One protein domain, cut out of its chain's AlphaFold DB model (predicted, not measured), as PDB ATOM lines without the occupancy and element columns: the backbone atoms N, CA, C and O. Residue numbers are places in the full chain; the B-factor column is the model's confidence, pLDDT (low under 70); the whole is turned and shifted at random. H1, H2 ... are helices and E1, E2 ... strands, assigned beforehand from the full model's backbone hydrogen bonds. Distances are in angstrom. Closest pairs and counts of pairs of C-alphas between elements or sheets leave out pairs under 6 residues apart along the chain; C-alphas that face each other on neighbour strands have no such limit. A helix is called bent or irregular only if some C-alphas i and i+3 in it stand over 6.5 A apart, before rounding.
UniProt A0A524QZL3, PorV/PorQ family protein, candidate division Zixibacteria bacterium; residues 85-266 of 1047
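What this domain is: This is residues 85 to 266 of the 1047 residues of the protein "PorV/PorQ family protein" of candidate division Zixibacteria bacterium (UniProt A0A524QZL3). The model has two lobes: at one end a four-helix up-and-down bundle, H5 to H8, each helix running against the one before, and at the other a small sheet, E1 E2 E3, with H1, H2 and H9 beside or on it. H4 crosses between them, with E5 of the two-stranded ribbon E4 E5 packed on it. The printed part has 182 residues, with named elements in the order H1 H2 E1 E2 E3 E4 H3 H4 H5 H6 H7 H8 E5 H9; the class is mostly helix, and both sheets are antiparallel. It is only just compact, close to loose, with a radius of gyration of the C-alphas of 19.0 A, and elongated, spanning 58 by 37 by 32 A.

Where its parts are: H1, residues 85 to 94, begins with C-alpha 85 at (49.836, 53.657, 61.807). H2 is 100 to 105, E1 109 to 112, E2 115 to 120, E3 123 to 125, E4 127 to 131 and H3 138 to 145. H4, 151 to 166, is 22.4 A long; H5, 170 to 184, 21.1 A; H6, 188 to 206, 26.4 A; H7, 212 to 225, 21.0 A; H8, 233 to 244, 16.4 A. E5 is 254 to 258, and H9, 259 to 265, ends at (56.802, 44.170, 76.402). H2 is irregular, with C-alphas 102 and 105 7.8 A apart, and H7 only just, with C-alphas 213 and 216 6.6 A apart.

How they stand to each other: In the bundle, the helical hairpin H5 and H6 touches at 13 degrees, closest C-alphas Leu 181 and Gly 191, 5.9 A; the helical hairpin H7 and H8 at 8 degrees, Ala 225 and Glu 235, 5.7 A. H6 touches H4 with residues 205 to 206 alone, about perpendicular at 73 degrees; Cys 162 and Gln 206 have the closest C-alphas, 6.0 A. H3 and H4 only just touch, with 3 pairs of C-alphas within 8 A, closest Leu 139 and Val 158, 6.6 A. The closest C-alphas of H4 and E5 are those of Val 161 and Val 257, 5.5 A. N 128 of E4 and O 257 of E5 are 2.9 A apart, within hydrogen-bond range. E1 E2 E3 form a meander, each strand the antiparallel neighbour of the one before; N 110 and O 117 are 2.8 A apart, N 118 and O 125 2.8 A. H9 stands up from this sheet, over E2, at a height of 10.6 A; H1 and H2 only graze it. Every O i to N i+4 pair is within range in H1, H3, H4, H5, H6 and H8, against 0 of 2 in H2, with 0 of 3 O i to N i+3 pairs, 8 of 10 in H7 and 2 of 3 in H9.

The domain as a whole: The C-alphas farthest apart, of Lys 105 and Glu 234, are 59.0 A apart. The printed part has no cut, and no link is long. Mean pLDDT of the printed part is 72.9; residues 85 to 124, 143 to 156, 228 to 230 and 259 to 266 are under 70.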
ATOM      1  N   HIS A  85      48.677  53.985  62.593       43.00
ATOM      2  CA  HIS A  85      49.836  53.657  61.807       43.00
ATOM      3  C   HIS A  85      51.033  53.222  62.660       43.00
ATOM      4  O   HIS A  85      51.637  52.204  62.338       43.00
ATOM      5  N   LEU A  86      51.326  53.879  63.791       43.53
ATOM      6  CA  LEU A  86      52.372  53.447  64.740       43.53
ATOM      7  C   LEU A  86      52.066  52.085  65.379       43.53
ATOM      8  O   LEU A  86      52.950  51.235  65.518       43.53
ATOM      9  N   ARG A  87      50.792  51.834  65.698       44.84
ATOM     10  CA  ARG A  87      50.333  50.529  66.195       44.84
ATOM     11  C   ARG A  87      50.494  49.428  65.145       44.84
ATOM     12  O   ARG A  87      50.940  48.327  65.472       44.84
ATOM     13  N   GLU A  88      50.147  49.713  63.890       46.47
ATOM     14  CA  GLU A  88      50.413  48.801  62.775       46.47
ATOM     15  C   GLU A  88      51.914  48.622  62.519       46.47
ATOM     16  O   GLU A  88      52.331  47.517  62.182       46.47
ATOM     17  N   LEU A  89      52.733  49.659  62.715       44.62
ATOM     18  CA  LEU A  89      54.188  49.593  62.579       44.62
ATOM     19  C   LEU A  89      54.819  48.649  63.590       44.62
ATOM     20  O   LEU A  89      55.624  47.812  63.201       44.62
ATOM     21  N   ALA A  90      54.432  48.743  64.865       45.75
ATOM     22  CA  ALA A  90      54.915  47.838  65.904       45.75
ATOM     23  C   ALA A  90      54.559  46.380  65.568       45.75
ATOM     24  O   ALA A  90      55.387  45.481  65.688       45.75
ATOM     25  N   GLN A  91      53.350  46.143  65.048       47.91
ATOM     26  CA  GLN A  91      52.917  44.812  64.616       47.91
ATOM     27  C   GLN A  91      53.653  44.316  63.358       47.91
ATOM     28  O   GLN A  91      54.023  43.144  63.293       47.91
ATOM     29  N   LYS A  92      53.906  45.190  62.375       45.28
ATOM     30  CA  LYS A  92      54.652  44.872  61.143       45.28
ATOM     31  C   LYS A  92      56.155  44.688  61.403       45.28
ATOM     32  O   LYS A  92      56.758  43.822  60.772       45.28
ATOM     33  N   ALA A  93      56.735  45.410  62.368       43.38
ATOM     34  CA  ALA A  93      58.110  45.234  62.846       43.38
ATOM     35  C   ALA A  93      58.304  43.870  63.519       43.38
ATOM     36  O   ALA A  93      59.207  43.125  63.154       43.38
ATOM     37  N   LEU A  94      57.407  43.502  64.443       43.66
ATOM     38  CA  LEU A  94      57.405  42.187  65.100       43.66
ATOM     39  C   LEU A  94      57.223  41.029  64.106       43.66
ATOM     40  O   LEU A  94      57.629  39.904  64.386       43.66
ATOM     41  N   ALA A  95      56.614  41.302  62.948       45.59
ATOM     42  CA  ALA A  95      56.426  40.346  61.864       45.59
ATOM     43  C   ALA A  95      57.550  40.356  60.805       45.59
ATOM     44  O   ALA A  95      57.476  39.548  59.882       45.59
ATOM     45  N   GLY A  96      58.553  41.243  60.909       40.88
ATOM     46  CA  GLY A  96      59.663  41.356  59.950       40.88
ATOM     47  C   GLY A  96      59.253  41.842  58.552       40.88
ATOM     48  O   GLY A  96      59.765  41.340  57.557       40.88
ATOM     49  N   LYS A  97      58.269  42.751  58.449       41.56
ATOM     50  CA  LYS A  97      57.619  43.146  57.177       41.56
ATOM     51  C   LYS A  97      57.624  44.657  56.900       41.56
ATOM     52  O   LYS A  97      56.638  45.180  56.384       41.56
ATOM     53  N   LEU A  98      58.670  45.387  57.283       42.41
ATOM     54  CA  LEU A  98      58.722  46.844  57.092       42.41
ATOM     55  C   LEU A  98      59.527  47.252  55.848       42.41
ATOM     56  O   LEU A  98      60.599  46.709  55.599       42.41
ATOM     57  N   GLU A  99      59.020  48.238  55.099       45.06
ATOM     58  CA  GLU A  99      59.702  48.870  53.958       45.06
ATOM     59  C   GLU A  99      60.368  50.205  54.351       45.06
ATOM     60  O   GLU A  99      59.947  50.876  55.295       45.06
ATOM     61  N   ALA A 100      61.419  50.591  53.620       40.62
ATOM     62  CA  ALA A 100      62.385  51.627  54.009       40.62
ATOM     63  C   ALA A 100      61.895  53.088  53.900       40.62
ATOM     64  O   ALA A 100      62.414  53.955  54.601       40.62
ATOM     65  N   ASN A 101      60.887  53.390  53.080       40.09
ATOM     66  CA  ASN A 101      60.573  54.777  52.683       40.09
ATOM     67  C   ASN A 101      59.613  55.505  53.648       40.09
ATOM     68  O   ASN A 101      58.988  56.499  53.294       40.09
ATOM     69  N   PHE A 102      59.461  54.989  54.868       35.22
ATOM     70  CA  PHE A 102      58.416  55.383  55.811       35.22
ATOM     71  C   PHE A 102      58.913  56.266  56.987       35.22
ATOM     72  O   PHE A 102      58.125  56.906  57.681       35.22
ATOM     73  N   PHE A 103      60.229  56.348  57.218       44.47
ATOM     74  CA  PHE A 103      60.820  56.817  58.488       44.47
ATOM     75  C   PHE A 103      61.106  58.320  58.606       44.47
ATOM     76  O   PHE A 103      61.615  58.768  59.633       44.47
ATOM     77  N   GLU A 104      60.736  59.127  57.616       43.06
ATOM     78  CA  GLU A 104      61.093  60.554  57.576       43.06
ATOM     79  C   GLU A 104      60.449  61.410  58.691       43.06
ATOM     80  O   GLU A 104      60.892  62.531  58.930       43.06
ATOM     81  N   LYS A 105      59.464  60.890  59.443       35.88
ATOM     82  CA  LYS A 105      58.761  61.626  60.519       35.88
ATOM     83  C   LYS A 105      59.200  61.336  61.967       35.88
ATOM     84  O   LYS A 105      58.766  62.064  62.856       35.88
ATOM     85  N   PHE A 106      60.060  60.346  62.240       44.94
ATOM     86  CA  PHE A 106      60.427  59.936  63.618       44.94
ATOM     87  C   PHE A 106      61.950  59.824  63.842       44.94
ATOM     88  O   PHE A 106      62.456  58.801  64.289       44.94
ATOM     89  N   ALA A 107      62.676  60.911  63.564       46.50
ATOM     90  CA  ALA A 107      64.135  60.975  63.376       46.50
ATOM     91  C   ALA A 107      65.065  60.429  64.489       46.50
ATOM     92  O   ALA A 107      66.252  60.269  64.229       46.50
ATOM     93  N   SER A 108      64.592  60.150  65.710       51.16
ATOM     94  CA  SER A 108      65.417  59.512  66.760       51.16
ATOM     95  C   SER A 108      65.366  57.980  66.739       51.16
ATOM     96  O   SER A 108      66.090  57.331  67.496       51.16
ATOM     97  N   TRP A 109      64.530  57.411  65.868       55.19
ATOM     98  CA  TRP A 109      64.341  55.980  65.677       55.19
ATOM     99  C   TRP A 109      64.517  55.631  64.200       55.19
ATOM    100  O   TRP A 109      64.026  56.329  63.317       55.19
ATOM    101  N   GLN A 110      65.205  54.532  63.923       54.84
ATOM    102  CA  GLN A 110      65.442  54.043  62.573       54.84
ATOM    103  C   GLN A 110      65.170  52.550  62.535       54.84
ATOM    104  O   GLN A 110      65.560  51.827  63.446       54.84
ATOM    105  N   ILE A 111      64.530  52.066  61.475       48.22
ATOM    106  CA  ILE A 111      64.384  50.629  61.246       48.22
ATOM    107  C   ILE A 111      65.266  50.246  60.061       48.22
ATOM    108  O   ILE A 111      65.162  50.843  58.990       48.22
ATOM    109  N   LYS A 112      66.165  49.279  60.262       46.41
ATOM    110  CA  LYS A 112      67.020  48.706  59.211       46.41
ATOM    111  C   LYS A 112      66.718  47.215  59.106       46.41
ATOM    112  O   LYS A 112      67.049  46.445  60.003       46.41
ATOM    113  N   GLY A 113      66.057  46.803  58.024       53.03
ATOM    114  CA  GLY A 113      65.583  45.425  57.881       53.03
ATOM    115  C   GLY A 113      64.608  45.051  59.005       53.03
ATOM    116  O   GLY A 113      63.564  45.681  59.148       53.03
ATOM    117  N   ASN A 114      64.968  44.057  59.823       49.12
ATOM    118  CA  ASN A 114      64.147  43.577  60.946       49.12
ATOM    119  C   ASN A 114      64.492  44.237  62.298       49.12
ATOM    120  O   ASN A 114      63.928  43.855  63.325       49.12
ATOM    121  N   GLU A 115      65.414  45.202  62.329       54.09
ATOM    122  CA  GLU A 115      65.915  45.801  63.568       54.09
ATOM    123  C   GLU A 115      65.402  47.225  63.769       54.09
ATOM    124  O   GLU A 115      65.505  48.062  62.875       54.09
ATOM    125  N   ILE A 116      64.897  47.510  64.974       60.91
ATOM    126  CA  ILE A 116      64.577  48.867  65.425       60.91
ATOM    127  C   ILE A 116      65.783  49.407  66.186       60.91
ATOM    128  O   ILE A 116      66.215  48.802  67.163       60.91
ATOM    129  N   SER A 117      66.295  50.551  65.750       64.06
ATOM    130  CA  SER A 117      67.406  51.269  66.361       64.06
ATOM    131  C   SER A 117      66.962  52.623  66.894       64.06
ATOM    132  O   SER A 117      66.131  53.294  66.288       64.06
ATOM    133  N   ARG A 118      67.548  53.043  68.010       63.22
ATOM    134  CA  ARG A 118      67.411  54.382  68.581       63.22
ATOM    135  C   ARG A 118      68.764  55.079  68.515       63.22
ATOM    136  O   ARG A 118      69.791  54.441  68.734       63.22
ATOM    137  N   PHE A 119      68.779  56.371  68.220       64.69
ATOM    138  CA  PHE A 119      70.010  57.151  68.290       64.69
ATOM    139  C   PHE A 119      70.314  57.491  69.756       64.69
ATOM    140  O   PHE A 119      69.543  58.206  70.400       64.69
ATOM    141  N   VAL A 120      71.402  56.939  70.295       59.72
ATOM    142  CA  VAL A 120      71.871  57.123  71.677       59.72
ATOM    143  C   VAL A 120      73.383  57.353  71.633       59.72
ATOM    144  O   VAL A 120      74.094  56.639  70.936       59.72
ATOM    145  N   ASP A 121      73.872  58.378  72.334       61.38
ATOM    146  CA  ASP A 121      75.306  58.691  72.463       61.38
ATOM    147  C   ASP A 121      76.077  58.750  71.131       61.38
ATOM    148  O   ASP A 121      77.170  58.212  70.980       61.38
ATOM    149  N   SER A 122      75.509  59.454  70.148       59.47
ATOM    150  CA  SER A 122      76.081  59.628  68.800       59.47
ATOM    151  C   SER A 122      76.167  58.353  67.950       59.47
ATOM    152  O   SER A 122      76.805  58.366  66.895       59.47
ATOM    153  N   ALA A 123      75.508  57.268  68.360       59.22
ATOM    154  CA  ALA A 123      75.436  56.026  67.609       59.22
ATOM    155  C   ALA A 123      73.998  55.508  67.510       59.22
ATOM    156  O   ALA A 123      73.147  55.742  68.367       59.22
ATOM    157  N   TRP A 124      73.715  54.769  66.444       66.44
ATOM    158  CA  TRP A 124      72.482  53.998  66.350       66.44
ATOM    159  C   TRP A 124      72.667  52.691  67.106       66.44
ATOM    160  O   TRP A 124      73.529  51.888  66.751       66.44
ATOM    161  N   VAL A 125      71.853  52.476  68.133       70.00
ATOM    162  CA  VAL A 125      71.836  51.242  68.921       70.00
ATOM    163  C   VAL A 125      70.527  50.505  68.676       70.00
ATOM    164  O   VAL A 125      69.457  51.100  68.770       70.00
ATOM    165  N   SER A 126      70.593  49.212  68.353       71.00
ATOM    166  CA  SER A 126      69.412  48.363  68.116       71.00
ATOM    167  C   SER A 126      68.911  47.637  69.371       71.00
ATOM    168  O   SER A 126      67.841  47.022  69.364       71.00
ATOM    169  N   SER A 127      69.636  47.762  70.484       78.12
ATOM    170  CA  SER A 127      69.315  47.149  71.773       78.12
ATOM    171  C   SER A 127      69.809  47.988  72.958       78.12
ATOM    172  O   SER A 127      70.653  48.871  72.808       78.12
ATOM    173  N   GLU A 128      69.270  47.708  74.145       79.75
ATOM    174  CA  GLU A 128      69.686  48.277  75.432       79.75
ATOM    175  C   GLU A 128      70.243  47.169  76.338       79.75
ATOM    176  O   GLU A 128      69.737  46.044  76.326       79.75
ATOM    177  N   GLN A 129      71.278  47.460  77.133       86.06
ATOM    178  CA  GLN A 129      71.821  46.504  78.104       86.06
ATOM    179  C   GLN A 129      71.156  46.651  79.470       86.06
ATOM    180  O   GLN A 129      71.156  47.725  80.064       86.06
ATOM    181  N   ILE A 130      70.640  45.542  80.000       78.25
ATOM    182  CA  ILE A 130      69.938  45.514  81.285       78.25
ATOM    183  C   ILE A 130      70.629  44.545  82.243       78.25
ATOM    184  O   ILE A 130      70.887  43.391  81.898       78.25
ATOM    185  N   ASN A 131      70.880  44.997  83.473       82.38
ATOM    186  CA  ASN A 131      71.370  44.140  84.553       82.38
ATOM    187  C   ASN A 131      70.254  43.204  85.042       82.38
ATOM    188  O   ASN A 131      69.143  43.651  85.344       82.38
ATOM    189  N   ILE A 132      70.554  41.911  85.162       79.62
ATOM    190  CA  ILE A 132      69.572  40.885  85.539       79.62
ATOM    191  C   ILE A 132      70.056  40.010  86.700       79.62
ATOM    192  O   ILE A 132      71.252  39.835  86.917       79.62
ATOM    193  N   ASP A 133      69.104  39.446  87.449       80.44
ATOM    194  CA  ASP A 133      69.392  38.482  88.513       80.44
ATOM    195  C   ASP A 133      69.812  37.151  87.875       80.44
ATOM    196  O   ASP A 133      69.008  36.475  87.223       80.44
ATOM    197  N   THR A 134      71.079  36.779  88.050       73.56
ATOM    198  CA  THR A 134      71.678  35.584  87.441       73.56
ATOM    199  C   THR A 134      71.139  34.274  88.012       73.56
ATOM    200  O   THR A 134      71.333  33.230  87.391       73.56
ATOM    201  N   THR A 135      70.427  34.307  89.145       76.12
ATOM    202  CA  THR A 135      69.831  33.114  89.772       76.12
ATOM    203  C   THR A 135      68.479  32.716  89.171       76.12
ATOM    204  O   THR A 135      67.998  31.607  89.397       76.12
ATOM    205  N   ARG A 136      67.852  33.596  88.379       72.38
ATOM    206  CA  ARG A 136      66.534  33.380  87.754       72.38
ATOM    207  C   ARG A 136      66.675  33.129  86.268       72.38
ATOM    208  O   ARG A 136      67.576  33.689  85.666       72.38
ATOM    209  N   THR A 137      65.767  32.383  85.634       75.31
ATOM    210  CA  THR A 137      65.760  32.184  84.166       75.31
ATOM    211  C   THR A 137      65.619  33.510  83.404       75.31
ATOM    212  O   THR A 137      65.137  34.504  83.951       75.31
ATOM    213  N   VAL A 138      66.040  33.566  82.136       73.44
ATOM    214  CA  VAL A 138      65.838  34.771  81.302       73.44
ATOM    215  C   VAL A 138      64.353  35.031  81.115       73.44
ATOM    216  O   VAL A 138      63.925  36.176  81.183       73.44
ATOM    217  N   LEU A 139      63.563  33.961  80.993       72.19
ATOM    218  CA  LEU A 139      62.109  34.021  81.023       72.19
ATOM    219  C   LEU A 139      61.612  34.758  82.274       72.19
ATOM    220  O   LEU A 139      60.866  35.716  82.146       72.19
ATOM    221  N   ALA A 140      62.070  34.378  83.470       70.50
ATOM    222  CA  ALA A 140      61.663  35.019  84.721       70.50
ATOM    223  C   ALA A 140      62.175  36.465  84.857       70.50
ATOM    224  O   ALA A 140      61.467  37.323  85.390       70.50
ATOM    225  N   ASN A 141      63.380  36.758  84.364       74.75
ATOM    226  CA  ASN A 141      63.914  38.120  84.332       74.75
ATOM    227  C   ASN A 141      63.112  39.013  83.373       74.75
ATOM    228  O   ASN A 141      62.707  40.104  83.765       74.75
ATOM    229  N   LEU A 142      62.802  38.535  82.165       71.56
ATOM    230  CA  LEU A 142      61.949  39.235  81.207       71.56
ATOM    231  C   LEU A 142      60.505  39.335  81.696       71.56
ATOM    232  O   LEU A 142      59.896  40.372  81.494       71.56
ATOM    233  N   SER A 143      59.961  38.332  82.389       67.38
ATOM    234  CA  SER A 143      58.611  38.387  82.977       67.38
ATOM    235  C   SER A 143      58.508  39.448  84.064       67.38
ATOM    236  O   SER A 143      57.447  40.020  84.258       67.38
ATOM    237  N   ARG A 144      59.604  39.716  84.781       65.56
ATOM    238  CA  ARG A 144      59.673  40.793  85.775       65.56
ATOM    239  C   ARG A 144      59.771  42.173  85.123       65.56
ATOM    240  O   ARG A 144      59.340  43.153  85.720       65.56
ATOM    241  N   LEU A 145      60.382  42.243  83.942       57.31
ATOM    242  CA  LEU A 145      60.534  43.471  83.160       57.31
ATOM    243  C   LEU A 145      59.306  43.752  82.277       57.31
ATOM    244  O   LEU A 145      59.053  44.904  81.946       57.31
ATOM    245  N   ALA A 146      58.555  42.721  81.894       53.25
ATOM    246  CA  ALA A 146      57.392  42.800  81.025       53.25
ATOM    247  C   ALA A 146      56.088  42.907  81.820       53.25
ATOM    248  O   ALA A 146      55.905  42.251  82.839       53.25
ATOM    249  N   TYR A 147      55.140  43.671  81.289       50.62
ATOM    250  CA  TYR A 147      53.822  43.886  81.903       50.62
ATOM    251  C   TYR A 147      52.662  43.389  81.016       50.62
ATOM    252  O   TYR A 147      51.496  43.619  81.320       50.62
ATOM    253  N   SER A 148      52.970  42.699  79.913       46.06
ATOM    254  CA  SER A 148      51.988  42.129  78.980       46.06
ATOM    255  C   SER A 148      51.517  40.738  79.423       46.06
ATOM    256  O   SER A 148      52.342  39.865  79.687       46.06
ATOM    257  N   SER A 149      50.203  40.492  79.399       49.38
ATOM    258  CA  SER A 149      49.595  39.165  79.615       49.38
ATOM    259  C   SER A 149      49.500  38.309  78.337       49.38
ATOM    260  O   SER A 149      48.955  37.207  78.351       49.38
ATOM    261  N   ASP A 150      49.992  38.807  77.198       57.22
ATOM    262  CA  ASP A 150      49.951  38.098  75.913       57.22
ATOM    263  C   ASP A 150      51.100  37.081  75.796       57.22
ATOM    264  O   ASP A 150      52.262  37.432  75.561       57.22
ATOM    265  N   LYS A 151      50.752  35.798  75.944       58.50
ATOM    266  CA  LYS A 151      51.685  34.664  75.952       58.50
ATOM    267  C   LYS A 151      52.461  34.495  74.641       58.50
ATOM    268  O   LYS A 151      53.612  34.064  74.684       58.50
ATOM    269  N   GLU A 152      51.877  34.823  73.486       58.94
ATOM    270  CA  GLU A 152      52.550  34.652  72.189       58.94
ATOM    271  C   GLU A 152      53.542  35.786  71.917       58.94
ATOM    272  O   GLU A 152      54.681  35.526  71.521       58.94
ATOM    273  N   LYS A 153      53.175  37.032  72.242       57.72
ATOM    274  CA  LYS A 153      54.121  38.164  72.200       57.72
ATOM    275  C   LYS A 153      55.297  37.954  73.144       57.72
ATOM    276  O   LYS A 153      56.432  38.270  72.798       57.72
ATOM    277  N   PHE A 154      55.035  37.385  74.316       64.50
ATOM    278  CA  PHE A 154      56.071  37.115  75.301       64.50
ATOM    279  C   PHE A 154      57.047  36.021  74.843       64.50
ATOM    280  O   PHE A 154      58.260  36.191  74.950       64.50
ATOM    281  N   LYS A 155      56.552  34.933  74.232       67.56
ATOM    282  CA  LYS A 155      57.412  33.917  73.591       67.56
ATOM    283  C   LYS A 155      58.282  34.517  72.487       67.56
ATOM    284  O   LYS A 155      59.450  34.153  72.370       67.56
ATOM    285  N   LEU A 156      57.723  35.418  71.678       65.81
ATOM    286  CA  LEU A 156      58.464  36.105  70.622       65.81
ATOM    287  C   LEU A 156      59.574  36.994  71.210       65.81
ATOM    288  O   LEU A 156      60.714  36.911  70.769       65.81
ATOM    289  N   ALA A 157      59.264  37.756  72.260       71.38
ATOM    290  CA  ALA A 157      60.220  38.606  72.967       71.38
ATOM    291  C   ALA A 157      61.404  37.821  73.547       71.38
ATOM    292  O   ALA A 157      62.555  38.213  73.357       71.38
ATOM    293  N   VAL A 158      61.133  36.683  74.197       78.94
ATOM    294  CA  VAL A 158      62.175  35.775  74.704       78.94
ATOM    295  C   VAL A 158      63.081  35.321  73.565       78.94
ATOM    296  O   VAL A 158      64.298  35.380  73.692       78.94
ATOM    297  N   ARG A 159      62.509  34.929  72.419       80.38
ATOM    298  CA  ARG A 159      63.301  34.490  71.264       80.38
ATOM    299  C   ARG A 159      64.186  35.599  70.701       80.38
ATOM    300  O   ARG A 159      65.341  35.334  70.387       80.38
ATOM    301  N   SER A 160      63.662  36.817  70.586       76.69
ATOM    302  CA  SER A 160      64.412  37.978  70.098       76.69
ATOM    303  C   SER A 160      65.560  38.362  71.032       76.69
ATOM    304  O   SER A 160      66.648  38.682  70.565       76.69
ATOM    305  N   VAL A 161      65.348  38.277  72.346       81.06
ATOM    306  CA  VAL A 161      66.405  38.466  73.347       81.06
ATOM    307  C   VAL A 161      67.474  37.382  73.230       81.06
ATOM    308  O   VAL A 161      68.662  37.693  73.184       81.06
ATOM    309  N   CYS A 162      67.077  36.112  73.152       85.31
ATOM    310  CA  CYS A 162      68.032  35.016  73.029       85.31
ATOM    311  C   CYS A 162      68.844  35.115  71.734       85.31
ATOM    312  O   CYS A 162      70.059  34.946  71.779       85.31
ATOM    313  N   LEU A 163      68.217  35.482  70.614       83.50
ATOM    314  CA  LEU A 163      68.914  35.762  69.358       83.50
ATOM    315  C   LEU A 163      69.943  36.890  69.520       83.50
ATOM    316  O   LEU A 163      71.094  36.705  69.148       83.50
ATOM    317  N   ALA A 164      69.567  38.019  70.124       80.88
ATOM    318  CA  ALA A 164      70.473  39.157  70.300       80.88
ATOM    319  C   ALA A 164      71.704  38.835  71.167       80.88
ATOM    320  O   ALA A 164      72.764  39.407  70.958       80.88
ATOM    321  N   ASN A 165      71.580  37.905  72.118       86.56
ATOM    322  CA  ASN A 165      72.668  37.553  73.038       86.56
ATOM    323  C   ASN A 165      73.449  36.291  72.628       86.56
ATOM    324  O   ASN A 165      74.541  36.076  73.142       86.56
ATOM    325  N   THR A 166      72.907  35.441  71.748       86.62
ATOM    326  CA  THR A 166      73.565  34.189  71.307       86.62
ATOM    327  C   THR A 166      73.913  34.165  69.821       86.62
ATOM    328  O   THR A 166      74.650  33.291  69.386       86.62
ATOM    329  N   GLY A 167      73.350  35.065  69.012       83.69
ATOM    330  CA  GLY A 167      73.473  35.033  67.553       83.69
ATOM    331  C   GLY A 167      72.762  33.855  66.873       83.69
ATOM    332  O   GLY A 167      72.829  33.741  65.654       83.69
ATOM    333  N   ILE A 168      72.072  32.989  67.624       85.19
ATOM    334  CA  ILE A 168      71.430  31.770  67.114       85.19
ATOM    335  C   ILE A 168      69.915  31.939  67.164       85.19
ATOM    336  O   ILE A 168      69.353  32.253  68.219       85.19
ATOM    337  N   ALA A 169      69.230  31.706  66.042       84.12
ATOM    338  CA  ALA A 169      67.780  31.784  66.008       84.12
ATOM    339  C   ALA A 169      67.145  30.472  66.486       84.12
ATOM    340  O   ALA A 169      67.614  29.371  66.204       84.12
ATOM    341  N   PHE A 170      65.981  30.576  67.135       86.19
ATOM    342  CA  PHE A 170      65.173  29.402  67.490       86.19
ATOM    343  C   PHE A 170      64.873  28.510  66.274       86.19
ATOM    344  O   PHE A 170      64.809  27.288  66.395       86.19
ATOM    345  N   ASN A 171      64.683  29.124  65.102       82.81
ATOM    346  CA  ASN A 171      64.408  28.399  63.868       82.81
ATOM    347  C   ASN A 171      65.593  27.545  63.417       82.81
ATOM    348  O   ASN A 171      65.349  26.479  62.867       82.81
ATOM    349  N   ASP A 172      66.832  27.945  63.703       87.31
ATOM    350  CA  ASP A 172      68.019  27.164  63.349       87.31
ATOM    351  C   ASP A 172      68.073  25.889  64.199       87.31
ATOM    352  O   ASP A 172      68.173  24.781  63.674       87.31
ATOM    353  N   ILE A 173      67.868  26.032  65.515       89.94
ATOM    354  CA  ILE A 173      67.771  24.909  66.462       89.94
ATOM    355  C   ILE A 173      66.626  23.967  66.064       89.94
ATOM    356  O   ILE A 173      66.787  22.748  66.001       89.94
ATOM    357  N   ASN A 174      65.450  24.526  65.769       90.25
ATOM    358  CA  ASN A 174      64.285  23.735  65.387       90.25
ATOM    359  C   ASN A 174      64.435  23.105  63.991       90.25
ATOM    360  O   ASN A 174      63.886  22.031  63.767       90.25
ATOM    361  N   SER A 175      65.174  23.725  63.070       90.62
ATOM    362  CA  SER A 175      65.472  23.158  61.751       90.62
ATOM    363  C   SER A 175      66.328  21.903  61.883       90.62
ATOM    364  O   SER A 175      65.964  20.870  61.326       90.62
ATOM    365  N   LEU A 176      67.396  21.947  62.688       92.56
ATOM    366  CA  LEU A 176      68.218  20.766  62.978       92.56
ATOM    367  C   LEU A 176      67.382  19.643  63.609       92.56
ATOM    368  O   LEU A 176      67.463  18.494  63.176       92.56
ATOM    369  N   ARG A 177      66.496  19.982  64.558       94.31
ATOM    370  CA  ARG A 177      65.550  19.019  65.145       94.31
ATOM    371  C   ARG A 177      64.666  18.371  64.082       94.31
ATOM    372  O   ARG A 177      64.496  17.158  64.083       94.31
ATOM    373  N   LEU A 178      64.071  19.171  63.197       90.94
ATOM    374  CA  LEU A 178      63.160  18.681  62.160       90.94
ATOM    375  C   LEU A 178      63.881  17.827  61.113       90.94
ATOM    376  O   LEU A 178      63.324  16.817  60.693       90.94
ATOM    377  N   GLN A 179      65.105  18.191  60.726       90.00
ATOM    378  CA  GLN A 179      65.940  17.390  59.824       90.00
ATOM    379  C   GLN A 179      66.262  16.024  60.437       90.00
ATOM    380  O   GLN A 179      66.079  14.995  59.788       90.00
ATOM    381  N   LEU A 180      66.649  16.005  61.714       88.88
ATOM    382  CA  LEU A 180      66.959  14.770  62.431       88.88
ATOM    383  C   LEU A 180      65.710  13.896  62.645       88.88
ATOM    384  O   LEU A 180      65.759  12.683  62.460       88.88
ATOM    385  N   LEU A 181      64.560  14.504  62.966       88.81
ATOM    386  CA  LEU A 181      63.273  13.800  63.065       88.81
ATOM    387  C   LEU A 181      62.833  13.207  61.723       88.81
ATOM    388  O   LEU A 181      62.307  12.098  61.690       88.81
ATOM    389  N   ALA A 182      63.045  13.929  60.620       85.50
ATOM    390  CA  ALA A 182      62.723  13.437  59.287       85.50
ATOM    391  C   ALA A 182      63.567  12.204  58.921       85.50
ATOM    392  O   ALA A 182      63.030  11.259  58.345       85.50
ATOM    393  N   ALA A 183      64.847  12.181  59.309       83.44
ATOM    394  CA  ALA A 183      65.734  11.030  59.123       83.44
ATOM    395  C   ALA A 183      65.395   9.838  60.041       83.44
ATOM    396  O   ALA A 183      65.589   8.690  59.651       83.44
ATOM    397  N   ALA A 184      64.839  10.084  61.232       83.62
ATOM    398  CA  ALA A 184      64.377   9.030  62.143       83.62
ATOM    399  C   ALA A 184      63.070   8.339  61.688       83.62
ATOM    400  O   ALA A 184      62.717   7.263  62.178       83.62
ATOM    401  N   GLY A 185      62.327   8.930  60.747       78.75
ATOM    402  CA  GLY A 185      61.114   8.334  60.188       78.75
ATOM    403  C   GLY A 185      60.016   8.080  61.236       78.75
ATOM    404  O   GLY A 185      59.603   8.987  61.953       78.75
ATOM    405  N   LYS A 186      59.488   6.845  61.293       77.06
ATOM    406  CA  LYS A 186      58.417   6.433  62.231       77.06
ATOM    407  C   LYS A 186      58.935   5.820  63.541       77.06
ATOM    408  O   LYS A 186      58.125   5.310  64.315       77.06
ATOM    409  N   ASP A 187      60.242   5.839  63.794       80.00
ATOM    410  CA  ASP A 187      60.796   5.326  65.047       80.00
ATOM    411  C   ASP A 187      60.402   6.247  66.216       80.00
ATOM    412  O   ASP A 187      60.944   7.337  66.412       80.00
ATOM    413  N   ALA A 188      59.417   5.802  66.997       73.31
ATOM    414  CA  ALA A 188      58.884   6.554  68.125       73.31
ATOM    415  C   ALA A 188      59.906   6.725  69.264       73.31
ATOM    416  O   ALA A 188      59.857   7.728  69.980       73.31
ATOM    417  N   GLN A 189      60.836   5.779  69.428       79.19
ATOM    418  CA  GLN A 189      61.845   5.821  70.483       79.19
ATOM    419  C   GLN A 189      62.963   6.805  70.116       79.19
ATOM    420  O   GLN A 189      63.320   7.659  70.933       79.19
ATOM    421  N   ALA A 190      63.446   6.757  68.870       80.44
ATOM    422  CA  ALA A 190      64.395   7.738  68.346       80.44
ATOM    423  C   ALA A 190      63.780   9.148  68.309       80.44
ATOM    424  O   ALA A 190      64.383  10.099  68.803       80.44
ATOM    425  N   GLY A 191      62.537   9.288  67.831       85.75
ATOM    426  CA  GLY A 191      61.824  10.567  67.802       85.75
ATOM    427  C   GLY A 191      61.609  11.182  69.191       85.75
ATOM    428  O   GLY A 191      61.792  12.388  69.375       85.75
ATOM    429  N   GLY A 192      61.278  10.363  70.196       85.88
ATOM    430  CA  GLY A 192      61.186  10.800  71.593       85.88
ATOM    431  C   GLY A 192      62.522  11.315  72.134       85.88
ATOM    432  O   GLY A 192      62.573  12.384  72.746       85.88
ATOM    433  N   LYS A 193      63.617  10.605  71.839       87.38
ATOM    434  CA  LYS A 193      64.974  10.985  72.249       87.38
ATOM    435  C   LYS A 193      65.443  12.285  71.581       87.38
ATOM    436  O   LYS A 193      65.982  13.156  72.263       87.38
ATOM    437  N   ILE A 194      65.165  12.461  70.284       91.19
ATOM    438  CA  ILE A 194      65.460  13.690  69.524       91.19
ATOM    439  C   ILE A 194      64.713  14.892  70.116       91.19
ATOM    440  O   ILE A 194      65.291  15.959  70.318       91.19
ATOM    441  N   ASN A 195      63.431  14.736  70.447       91.00
ATOM    442  CA  ASN A 195      62.677  15.823  71.069       91.00
ATOM    443  C   ASN A 195      63.261  16.215  72.431       91.00
ATOM    444  O   ASN A 195      63.449  17.403  72.677       91.00
ATOM    445  N   ALA A 196      63.622  15.238  73.267       89.62
ATOM    446  CA  ALA A 196      64.188  15.495  74.587       89.62
ATOM    447  C   ALA A 196      65.554  16.210  74.535       89.62
ATOM    448  O   ALA A 196      65.799  17.125  75.321       89.62
ATOM    449  N   MET A 197      66.448  15.833  73.609       91.69
ATOM    450  CA  MET A 197      67.755  16.499  73.477       91.69
ATOM    451  C   MET A 197      67.617  17.948  72.985       91.69
ATOM    452  O   MET A 197      68.225  18.850  73.560       91.69
ATOM    453  N   PHE A 198      66.767  18.202  71.986       93.44
ATOM    454  CA  PHE A 198      66.558  19.557  71.469       93.44
ATOM    455  C   PHE A 198      65.743  20.428  72.431       93.44
ATOM    456  O   PHE A 198      65.933  21.639  72.460       93.44
ATOM    457  N   GLU A 199      64.885  19.842  73.267       91.88
ATOM    458  CA  GLU A 199      64.227  20.561  74.358       91.88
ATOM    459  C   GLU A 199      65.245  21.056  75.394       91.88
ATOM    460  O   GLU A 199      65.237  22.239  75.734       91.88
ATOM    461  N   LYS A 200      66.194  20.207  75.819       89.31
ATOM    462  CA  LYS A 200      67.309  20.627  76.691       89.31
ATOM    463  C   LYS A 200      68.146  21.734  76.056       89.31
ATOM    464  O   LYS A 200      68.459  22.729  76.703       89.31
ATOM    465  N   MET A 201      68.449  21.595  74.771       90.62
ATOM    466  CA  MET A 201      69.192  22.593  74.008       90.62
ATOM    467  C   MET A 201      68.476  23.951  73.964       90.62
ATOM    468  O   MET A 201      69.095  24.993  74.187       90.62
ATOM    469  N   VAL A 202      67.158  23.947  73.734       90.75
ATOM    470  CA  VAL A 202      66.320  25.153  73.780       90.75
ATOM    471  C   VAL A 202      66.296  25.751  75.184       90.75
ATOM    472  O   VAL A 202      66.320  26.972  75.298       90.75
ATOM    473  N   ILE A 203      66.295  24.936  76.244       87.75
ATOM    474  CA  ILE A 203      66.381  25.424  77.628       87.75
ATOM    475  C   ILE A 203      67.709  26.152  77.857       87.75
ATOM    476  O   ILE A 203      67.689  27.282  78.335       87.75
ATOM    477  N   PHE A 204      68.848  25.572  77.462       89.25
ATOM    478  CA  PHE A 204      70.157  26.229  77.586       89.25
ATOM    479  C   PHE A 204      70.213  27.555  76.820       89.25
ATOM    480  O   PHE A 204      70.714  28.554  77.340       89.25
ATOM    481  N   TRP A 205      69.646  27.574  75.612       90.19
ATOM    482  CA  TRP A 205      69.534  28.763  74.767       90.19
ATOM    483  C   TRP A 205      68.636  29.841  75.384       90.19
ATOM    484  O   TRP A 205      69.033  31.004  75.484       90.19
ATOM    485  N   GLN A 206      67.456  29.457  75.875       87.06
ATOM    486  CA  GLN A 206      66.549  30.358  76.588       87.06
ATOM    487  C   GLN A 206      67.193  30.912  77.850       87.06
ATOM    488  O   GLN A 206      66.992  32.070  78.185       87.06
ATOM    489  N   ASP A 207      68.004  30.110  78.525       85.50
ATOM    490  CA  ASP A 207      68.720  30.496  79.725       85.50
ATOM    491  C   ASP A 207      70.024  31.253  79.462       85.50
ATOM    492  O   ASP A 207      70.726  31.548  80.425       85.50
ATOM    493  N   LEU A 208      70.394  31.560  78.214       87.56
ATOM    494  CA  LEU A 208      71.694  32.168  77.884       87.56
ATOM    495  C   LEU A 208      72.879  31.446  78.553       87.56
ATOM    496  O   LEU A 208      73.886  32.055  78.908       87.56
ATOM    497  N   ARG A 209      72.736  30.131  78.738       87.38
ATOM    498  CA  ARG A 209      73.781  29.201  79.179       87.38
ATOM    499  C   ARG A 209      74.271  28.389  77.986       87.38
ATOM    500  O   ARG A 209      74.546  27.203  78.103       87.38
ATOM    501  N   PHE A 210      74.330  29.035  76.828       86.06
ATOM    502  CA  PHE A 210      74.553  28.396  75.543       86.06
ATOM    503  C   PHE A 210      75.880  28.869  74.944       86.06
ATOM    504  O   PHE A 210      76.058  30.058  74.688       86.06
ATOM    505  N   LYS A 211      76.811  27.939  74.718       86.00
ATOM    506  CA  LYS A 211      78.079  28.186  74.027       86.00
ATOM    507  C   LYS A 211      77.813  28.310  72.535       86.00
ATOM    508  O   LYS A 211      77.619  27.312  71.843       86.00
ATOM    509  N   THR A 212      77.817  29.542  72.052       81.25
ATOM    510  CA  THR A 212      77.564  29.894  70.650       81.25
ATOM    511  C   THR A 212      78.476  29.131  69.694       81.25
ATOM    512  O   THR A 212      78.009  28.568  68.707       81.25
ATOM    513  N   ASP A 213      79.749  28.994  70.059       83.94
ATOM    514  CA  ASP A 213      80.784  28.389  69.216       83.94
ATOM    515  C   ASP A 213      80.652  26.859  69.109       83.94
ATOM    516  O   ASP A 213      81.261  26.242  68.240       83.94
ATOM    517  N   ALA A 214      79.834  26.232  69.963       85.12
ATOM    518  CA  ALA A 214      79.548  24.798  69.910       85.12
ATOM    519  C   ALA A 214      78.382  24.454  68.961       85.12
ATOM    520  O   ALA A 214      78.218  23.295  68.582       85.12
ATOM    521  N   PHE A 215      77.566  25.436  68.556       89.00
ATOM    522  CA  PHE A 215      76.410  25.205  67.681       89.00
ATOM    523  C   PHE A 215      76.772  24.715  66.269       89.00
ATOM    524  O   PHE A 215      76.104  23.793  65.793       89.00
ATOM    525  N   PRO A 216      77.832  25.229  65.605       90.56
ATOM    526  CA  PRO A 216      78.274  24.690  64.319       90.56
ATOM    527  C   PRO A 216      78.622  23.197  64.381       90.56
ATOM    528  O   PRO A 216      78.268  22.460  63.466       90.56
ATOM    529  N   ALA A 217      79.223  22.730  65.481       89.25
ATOM    530  CA  ALA A 217      79.543  21.314  65.668       89.25
ATOM    531  C   ALA A 217      78.277  20.446  65.787       89.25
ATOM    532  O   ALA A 217      78.226  19.348  65.239       89.25
ATOM    533  N   VAL A 218      77.217  20.943  66.438       89.19
ATOM    534  CA  VAL A 218      75.910  20.258  66.453       89.19
ATOM    535  C   VAL A 218      75.329  20.175  65.044       89.19
ATOM    536  O   VAL A 218      74.845  19.118  64.647       89.19
ATOM    537  N   ALA A 219      75.387  21.267  64.278       90.44
ATOM    538  CA  ALA A 219      74.899  21.286  62.903       90.44
ATOM    539  C   ALA A 219      75.665  20.297  62.007       90.44
ATOM    540  O   ALA A 219      75.041  19.572  61.235       90.44
ATOM    541  N   GLU A 220      76.989  20.213  62.153       91.94
ATOM    542  CA  GLU A 220      77.843  19.255  61.442       91.94
ATOM    543  C   GLU A 220      77.494  17.804  61.800       91.94
ATOM    544  O   GLU A 220      77.307  16.972  60.913       91.94
ATOM    545  N   LYS A 221      77.327  17.501  63.093       90.12
ATOM    546  CA  LYS A 221      76.945  16.159  63.558       90.12
ATOM    547  C   LYS A 221      75.553  15.752  63.092       90.12
ATOM    548  O   LYS A 221      75.360  14.613  62.677       90.12
ATOM    549  N   VAL A 222      74.596  16.680  63.101       89.00
ATOM    550  CA  VAL A 222      73.258  16.456  62.538       89.00
ATOM    551  C   VAL A 222      73.344  16.210  61.032       89.00
ATOM    552  O   VAL A 222      72.730  15.264  60.556       89.00
ATOM    553  N   ALA A 223      74.126  16.999  60.291       87.94
ATOM    554  CA  ALA A 223      74.313  16.817  58.850       87.94
ATOM    555  C   ALA A 223      74.954  15.460  58.504       87.94
ATOM    556  O   ALA A 223      74.525  14.813  57.550       87.94
ATOM    557  N   GLY A 224      75.931  15.008  59.297       85.00
ATOM    558  CA  GLY A 224      76.524  13.675  59.171       85.00
ATOM    559  C   GLY A 224      75.510  12.561  59.433       85.00
ATOM    560  O   GLY A 224      75.338  11.684  58.595       85.00
ATOM    561  N   ALA A 225      74.758  12.656  60.533       82.06
ATOM    562  CA  ALA A 225      73.772  11.650  60.936       82.06
ATOM    563  C   ALA A 225      72.575  11.504  59.971       82.06
ATOM    564  O   ALA A 225      71.846  10.515  60.030       82.06
ATOM    565  N   ILE A 226      72.328  12.490  59.100       84.00
ATOM    566  CA  ILE A 226      71.247  12.440  58.100       84.00
ATOM    567  C   ILE A 226      71.731  12.099  56.684       84.00
ATOM    568  O   ILE A 226      70.892  11.952  55.790       84.00
ATOM    569  N   ALA A 227      73.044  11.964  56.461       79.69
ATOM    570  CA  ALA A 227      73.622  11.726  55.136       79.69
ATOM    571  C   ALA A 227      73.120  10.414  54.498       79.69
ATOM    572  O   ALA A 227      72.784  10.395  53.312       79.69
ATOM    573  N   ASP A 228      72.943   9.365  55.308       68.31
ATOM    574  CA  ASP A 228      72.548   8.025  54.851       68.31
ATOM    575  C   ASP A 228      71.033   7.747  54.954       68.31
ATOM    576  O   ASP A 228      70.574   6.627  54.731       68.31
ATOM    577  N   LYS A 229      70.217   8.775  55.248       64.19
ATOM    578  CA  LYS A 229      68.738   8.720  55.384       64.19
ATOM    579  C   LYS A 229      68.187   7.727  56.426       64.19
ATOM    580  O   LYS A 229      66.969   7.560  56.498       64.19
ATOM    581  N   ALA A 230      69.040   7.104  57.232       68.00
ATOM    582  CA  ALA A 230      68.671   6.252  58.355       68.00
ATOM    583  C   ALA A 230      69.678   6.468  59.488       68.00
ATOM    584  O   ALA A 230      70.856   6.172  59.325       68.00
ATOM    585  N   ILE A 231      69.211   6.994  60.619       79.81
ATOM    586  CA  ILE A 231      70.069   7.336  61.757       79.81
ATOM    587  C   ILE A 231      70.324   6.121  62.655       79.81
ATOM    588  O   ILE A 231      69.390   5.426  63.064       79.81
ATOM    589  N   THR A 232      71.583   5.872  63.000       83.31
ATOM    590  CA  THR A 232      71.976   4.814  63.939       83.31
ATOM    591  C   THR A 232      71.907   5.284  65.398       83.31
ATOM    592  O   THR A 232      71.930   6.476  65.711       83.31
ATOM    593  N   ALA A 233      71.842   4.335  66.338       81.06
ATOM    594  CA  ALA A 233      71.851   4.645  67.772       81.06
ATOM    595  C   ALA A 233      73.160   5.321  68.231       81.06
ATOM    596  O   ALA A 233      73.141   6.103  69.183       81.06
ATOM    597  N   GLU A 234      74.274   5.029  67.554       82.94
ATOM    598  CA  GLU A 234      75.595   5.597  67.831       82.94
ATOM    599  C   GLU A 234      75.676   7.059  67.373       82.94
ATOM    600  O   GLU A 234      76.012   7.928  68.174       82.94
ATOM    601  N   GLU A 235      75.230   7.361  66.150       85.62
ATOM    602  CA  GLU A 235      75.139   8.738  65.636       85.62
ATOM    603  C   GLU A 235      74.194   9.602  66.478       85.62
ATOM    604  O   GLU A 235      74.502  10.749  66.801       85.62
ATOM    605  N   LEU A 236      73.058   9.042  66.907       86.38
ATOM    606  CA  LEU A 236      72.124   9.743  67.783       86.38
ATOM    607  C   LEU A 236      72.727  10.025  69.173       86.38
ATOM    608  O   LEU A 236      72.419  11.050  69.781       86.38
ATOM    609  N   SER A 237      73.579   9.130  69.683       87.00
ATOM    610  CA  SER A 237      74.317   9.326  70.939       87.00
ATOM    611  C   SER A 237      75.423  10.378  70.803       87.00
ATOM    612  O   SER A 237      75.678  11.133  71.745       87.00
ATOM    613  N   ASP A 238      76.066  10.458  69.641       87.81
ATOM    614  CA  ASP A 238      77.100  11.453  69.344       87.81
ATOM    615  C   ASP A 238      76.498  12.865  69.217       87.81
ATOM    616  O   ASP A 238      76.991  13.822  69.825       87.81
ATOM    617  N   VAL A 239      75.347  12.996  68.542       89.50
ATOM    618  CA  VAL A 239      74.569  14.248  68.505       89.50
ATOM    619  C   VAL A 239      74.136  14.665  69.915       89.50
ATOM    620  O   VAL A 239      74.299  15.827  70.288       89.50
ATOM    621  N   GLU A 240      73.632  13.733  70.731       90.69
ATOM    622  CA  GLU A 240      73.231  14.009  72.118       90.69
ATOM    623  C   GLU A 240      74.407  14.507  72.976       90.69
ATOM    624  O   GLU A 240      74.265  15.486  73.713       90.69
ATOM    625  N   THR A 241      75.577  13.879  72.842       88.88
ATOM    626  CA  THR A 241      76.801  14.271  73.558       88.88
ATOM    627  C   THR A 241      77.274  15.659  73.124       88.88
ATOM    628  O   THR A 241      77.646  16.485  73.959       88.88
ATOM    629  N   THR A 242      77.191  15.954  71.826       89.38
ATOM    630  CA  THR A 242      77.569  17.260  71.267       89.38
ATOM    631  C   THR A 242      76.624  18.367  71.748       89.38
ATOM    632  O   THR A 242      77.085  19.425  72.173       89.38
ATOM    633  N   ILE A 243      75.311  18.107  71.780       89.12
ATOM    634  CA  ILE A 243      74.304  19.031  72.331       89.12
ATOM    635  C   ILE A 243      74.532  19.277  73.829       89.12
ATOM    636  O   ILE A 243      74.419  20.415  74.285       89.12
ATOM    637  N   ALA A 244      74.885  18.245  74.603       86.50
ATOM    638  CA  ALA A 244      75.236  18.409  76.015       86.50
ATOM    639  C   ALA A 244      76.473  19.313  76.201       86.50
ATOM    640  O   ALA A 244      76.551  20.071  77.167       86.50
ATOM    641  N   GLY A 245      77.403  19.303  75.241       84.69
ATOM    642  CA  GLY A 245      78.567  20.190  75.207       84.69
ATOM    643  C   GLY A 245      78.246  21.674  74.973       84.69
ATOM    644  O   GLY A 245      79.093  22.526  75.268       84.69
ATOM    645  N   CYS A 246      77.040  22.007  74.493       85.25
ATOM    646  CA  CYS A 246      76.609  23.389  74.274       85.25
ATOM    647  C   CYS A 246      76.290  24.150  75.570       85.25
ATOM    648  O   CYS A 246      76.153  25.370  75.519       85.25
ATOM    649  N   GLU A 247      76.172  23.490  76.723       87.31
ATOM    650  CA  GLU A 247      75.899  24.174  77.992       87.31
ATOM    651  C   GLU A 247      77.161  24.852  78.575       87.31
ATOM    652  O   GLU A 247      78.292  24.359  78.462       87.31
ATOM    653  N   THR A 248      76.977  25.998  79.235       80.81
ATOM    654  CA  THR A 248      77.973  26.620  80.125       80.81
ATOM    655  C   THR A 248      77.436  26.770  81.552       80.81
ATOM    656  O   THR A 248      76.242  26.972  81.774       80.81
ATOM    657  N   ASN A 249      78.345  26.720  82.531       77.56
ATOM    658  CA  ASN A 249      78.036  26.880  83.956       77.56
ATOM    659  C   ASN A 249      77.826  28.345  84.376       77.56
ATOM    660  O   ASN A 249      77.401  28.604  85.500       77.56
ATOM    661  N   SER A 250      78.135  29.308  83.505       72.31
ATOM    662  CA  SER A 250      78.006  30.742  83.774       72.31
ATOM    663  C   SER A 250      77.021  31.409  82.812       72.31
ATOM    664  O   SER A 250      76.931  31.052  81.640       72.31
ATOM    665  N   ARG A 251      76.280  32.400  83.318       74.50
ATOM    666  CA  ARG A 251      75.358  33.247  82.548       74.50
ATOM    667  C   ARG A 251      75.845  34.694  82.577       74.50
ATOM    668  O   ARG A 251      76.400  35.131  83.585       74.50
ATOM    669  N   SER A 252      75.581  35.450  81.511       73.50
ATOM    670  CA  SER A 252      75.818  36.897  81.492       73.50
ATOM    671  C   SER A 252      75.051  37.638  82.602       73.50
ATOM    672  O   SER A 252      73.873  37.370  82.847       73.50
ATOM    673  N   GLN A 253      75.720  38.597  83.249       77.12
ATOM    674  CA  GLN A 253      75.120  39.517  84.229       77.12
ATOM    675  C   GLN A 253      74.347  40.670  83.562       77.12
ATOM    676  O   GLN A 253      73.521  41.321  84.202       77.12
ATOM    677  N   GLN A 254      74.594  40.889  82.268       82.12
ATOM    678  CA  GLN A 254      73.954  41.902  81.435       82.12
ATOM    679  C   GLN A 254      73.296  41.256  80.225       82.12
ATOM    680  O   GLN A 254      73.883  40.401  79.563       82.12
ATOM    681  N   LEU A 255      72.078  41.679  79.927       82.56
ATOM    682  CA  LEU A 255      71.286  41.138  78.839       82.56
ATOM    683  C   LEU A 255      71.010  42.243  77.822       82.56
ATOM    684  O   LEU A 255      70.490  43.296  78.182       82.56
ATOM    685  N   GLN A 256      71.359  42.001  76.559       86.44
ATOM    686  CA  GLN A 256      70.992  42.884  75.454       86.44
ATOM    687  C   GLN A 256      69.519  42.666  75.092       86.44
ATOM    688  O   GLN A 256      69.139  41.583  74.647       86.44
ATOM    689  N   VAL A 257      68.675  43.678  75.288       80.62
ATOM    690  CA  VAL A 257      67.259  43.646  74.908       80.62
ATOM    691  C   VAL A 257      67.049  44.504  73.663       80.62
ATOM    692  O   VAL A 257      67.244  45.716  73.737       80.62
ATOM    693  N   PRO A 258      66.633  43.927  72.522       78.88
ATOM    694  CA  PRO A 258      66.327  44.709  71.327       78.88
ATOM    695  C   PRO A 258      65.246  45.760  71.585       78.88
ATOM    696  O   PRO A 258      64.239  45.474  72.238       78.88
ATOM    697  N   TYR A 259      65.381  46.954  71.009       68.94
ATOM    698  CA  TYR A 259      64.380  48.010  71.181       68.94
ATOM    699  C   TYR A 259      62.993  47.622  70.646       68.94
ATOM    700  O   TYR A 259      61.976  48.036  71.196       68.94
ATOM    701  N   SER A 260      62.931  46.763  69.625       63.28
ATOM    702  CA  SER A 260      61.681  46.167  69.128       63.28
ATOM    703  C   SER A 260      60.934  45.353  70.188       63.28
ATOM    704  O   SER A 260      59.701  45.338  70.218       63.28
ATOM    705  N   VAL A 261      61.679  44.716  71.090       63.22
ATOM    706  CA  VAL A 261      61.143  43.979  72.231       63.22
ATOM    707  C   VAL A 261      60.712  44.953  73.322       63.22
ATOM    708  O   VAL A 261      59.574  44.857  73.776       63.22
ATOM    709  N   LEU A 262      61.555  45.930  73.677       63.62
ATOM    710  CA  LEU A 262      61.254  46.956  74.689       63.62
ATOM    711  C   LEU A 262      59.953  47.711  74.396       63.62
ATOM    712  O   LEU A 262      59.099  47.823  75.269       63.62
ATOM    713  N   LEU A 263      59.747  48.113  73.140       54.22
ATOM    714  CA  LEU A 263      58.529  48.784  72.672       54.22
ATOM    715  C   LEU A 263      57.260  47.913  72.757       54.22
ATOM    716  O   LEU A 263      56.150  48.436  72.687       54.22
ATOM    717  N   THR A 264      57.411  46.593  72.889       52.75
ATOM    718  CA  THR A 264      56.306  45.622  72.852       52.75
ATOM    719  C   THR A 264      55.978  45.035  74.227       52.75
ATOM    720  O   THR A 264      54.818  44.709  74.485       52.75
ATOM    721  N   ILE A 265      56.974  44.860  75.108       51.84
ATOM    722  CA  ILE A 265      56.802  44.170  76.402       51.84
ATOM    723  C   ILE A 265      56.712  45.105  77.613       51.84
ATOM    724  O   ILE A 265      56.180  44.693  78.649       51.84
ATOM    725  N   TRP A 266      57.174  46.353  77.500       54.28
ATOM    726  CA  TRP A 266      57.008  47.373  78.535       54.28
ATOM    727  C   TRP A 266      55.615  48.009  78.448       54.28
ATOM    728  O   TRP A 266      55.439  49.068  77.857       54.28
TER     729      TRP A 266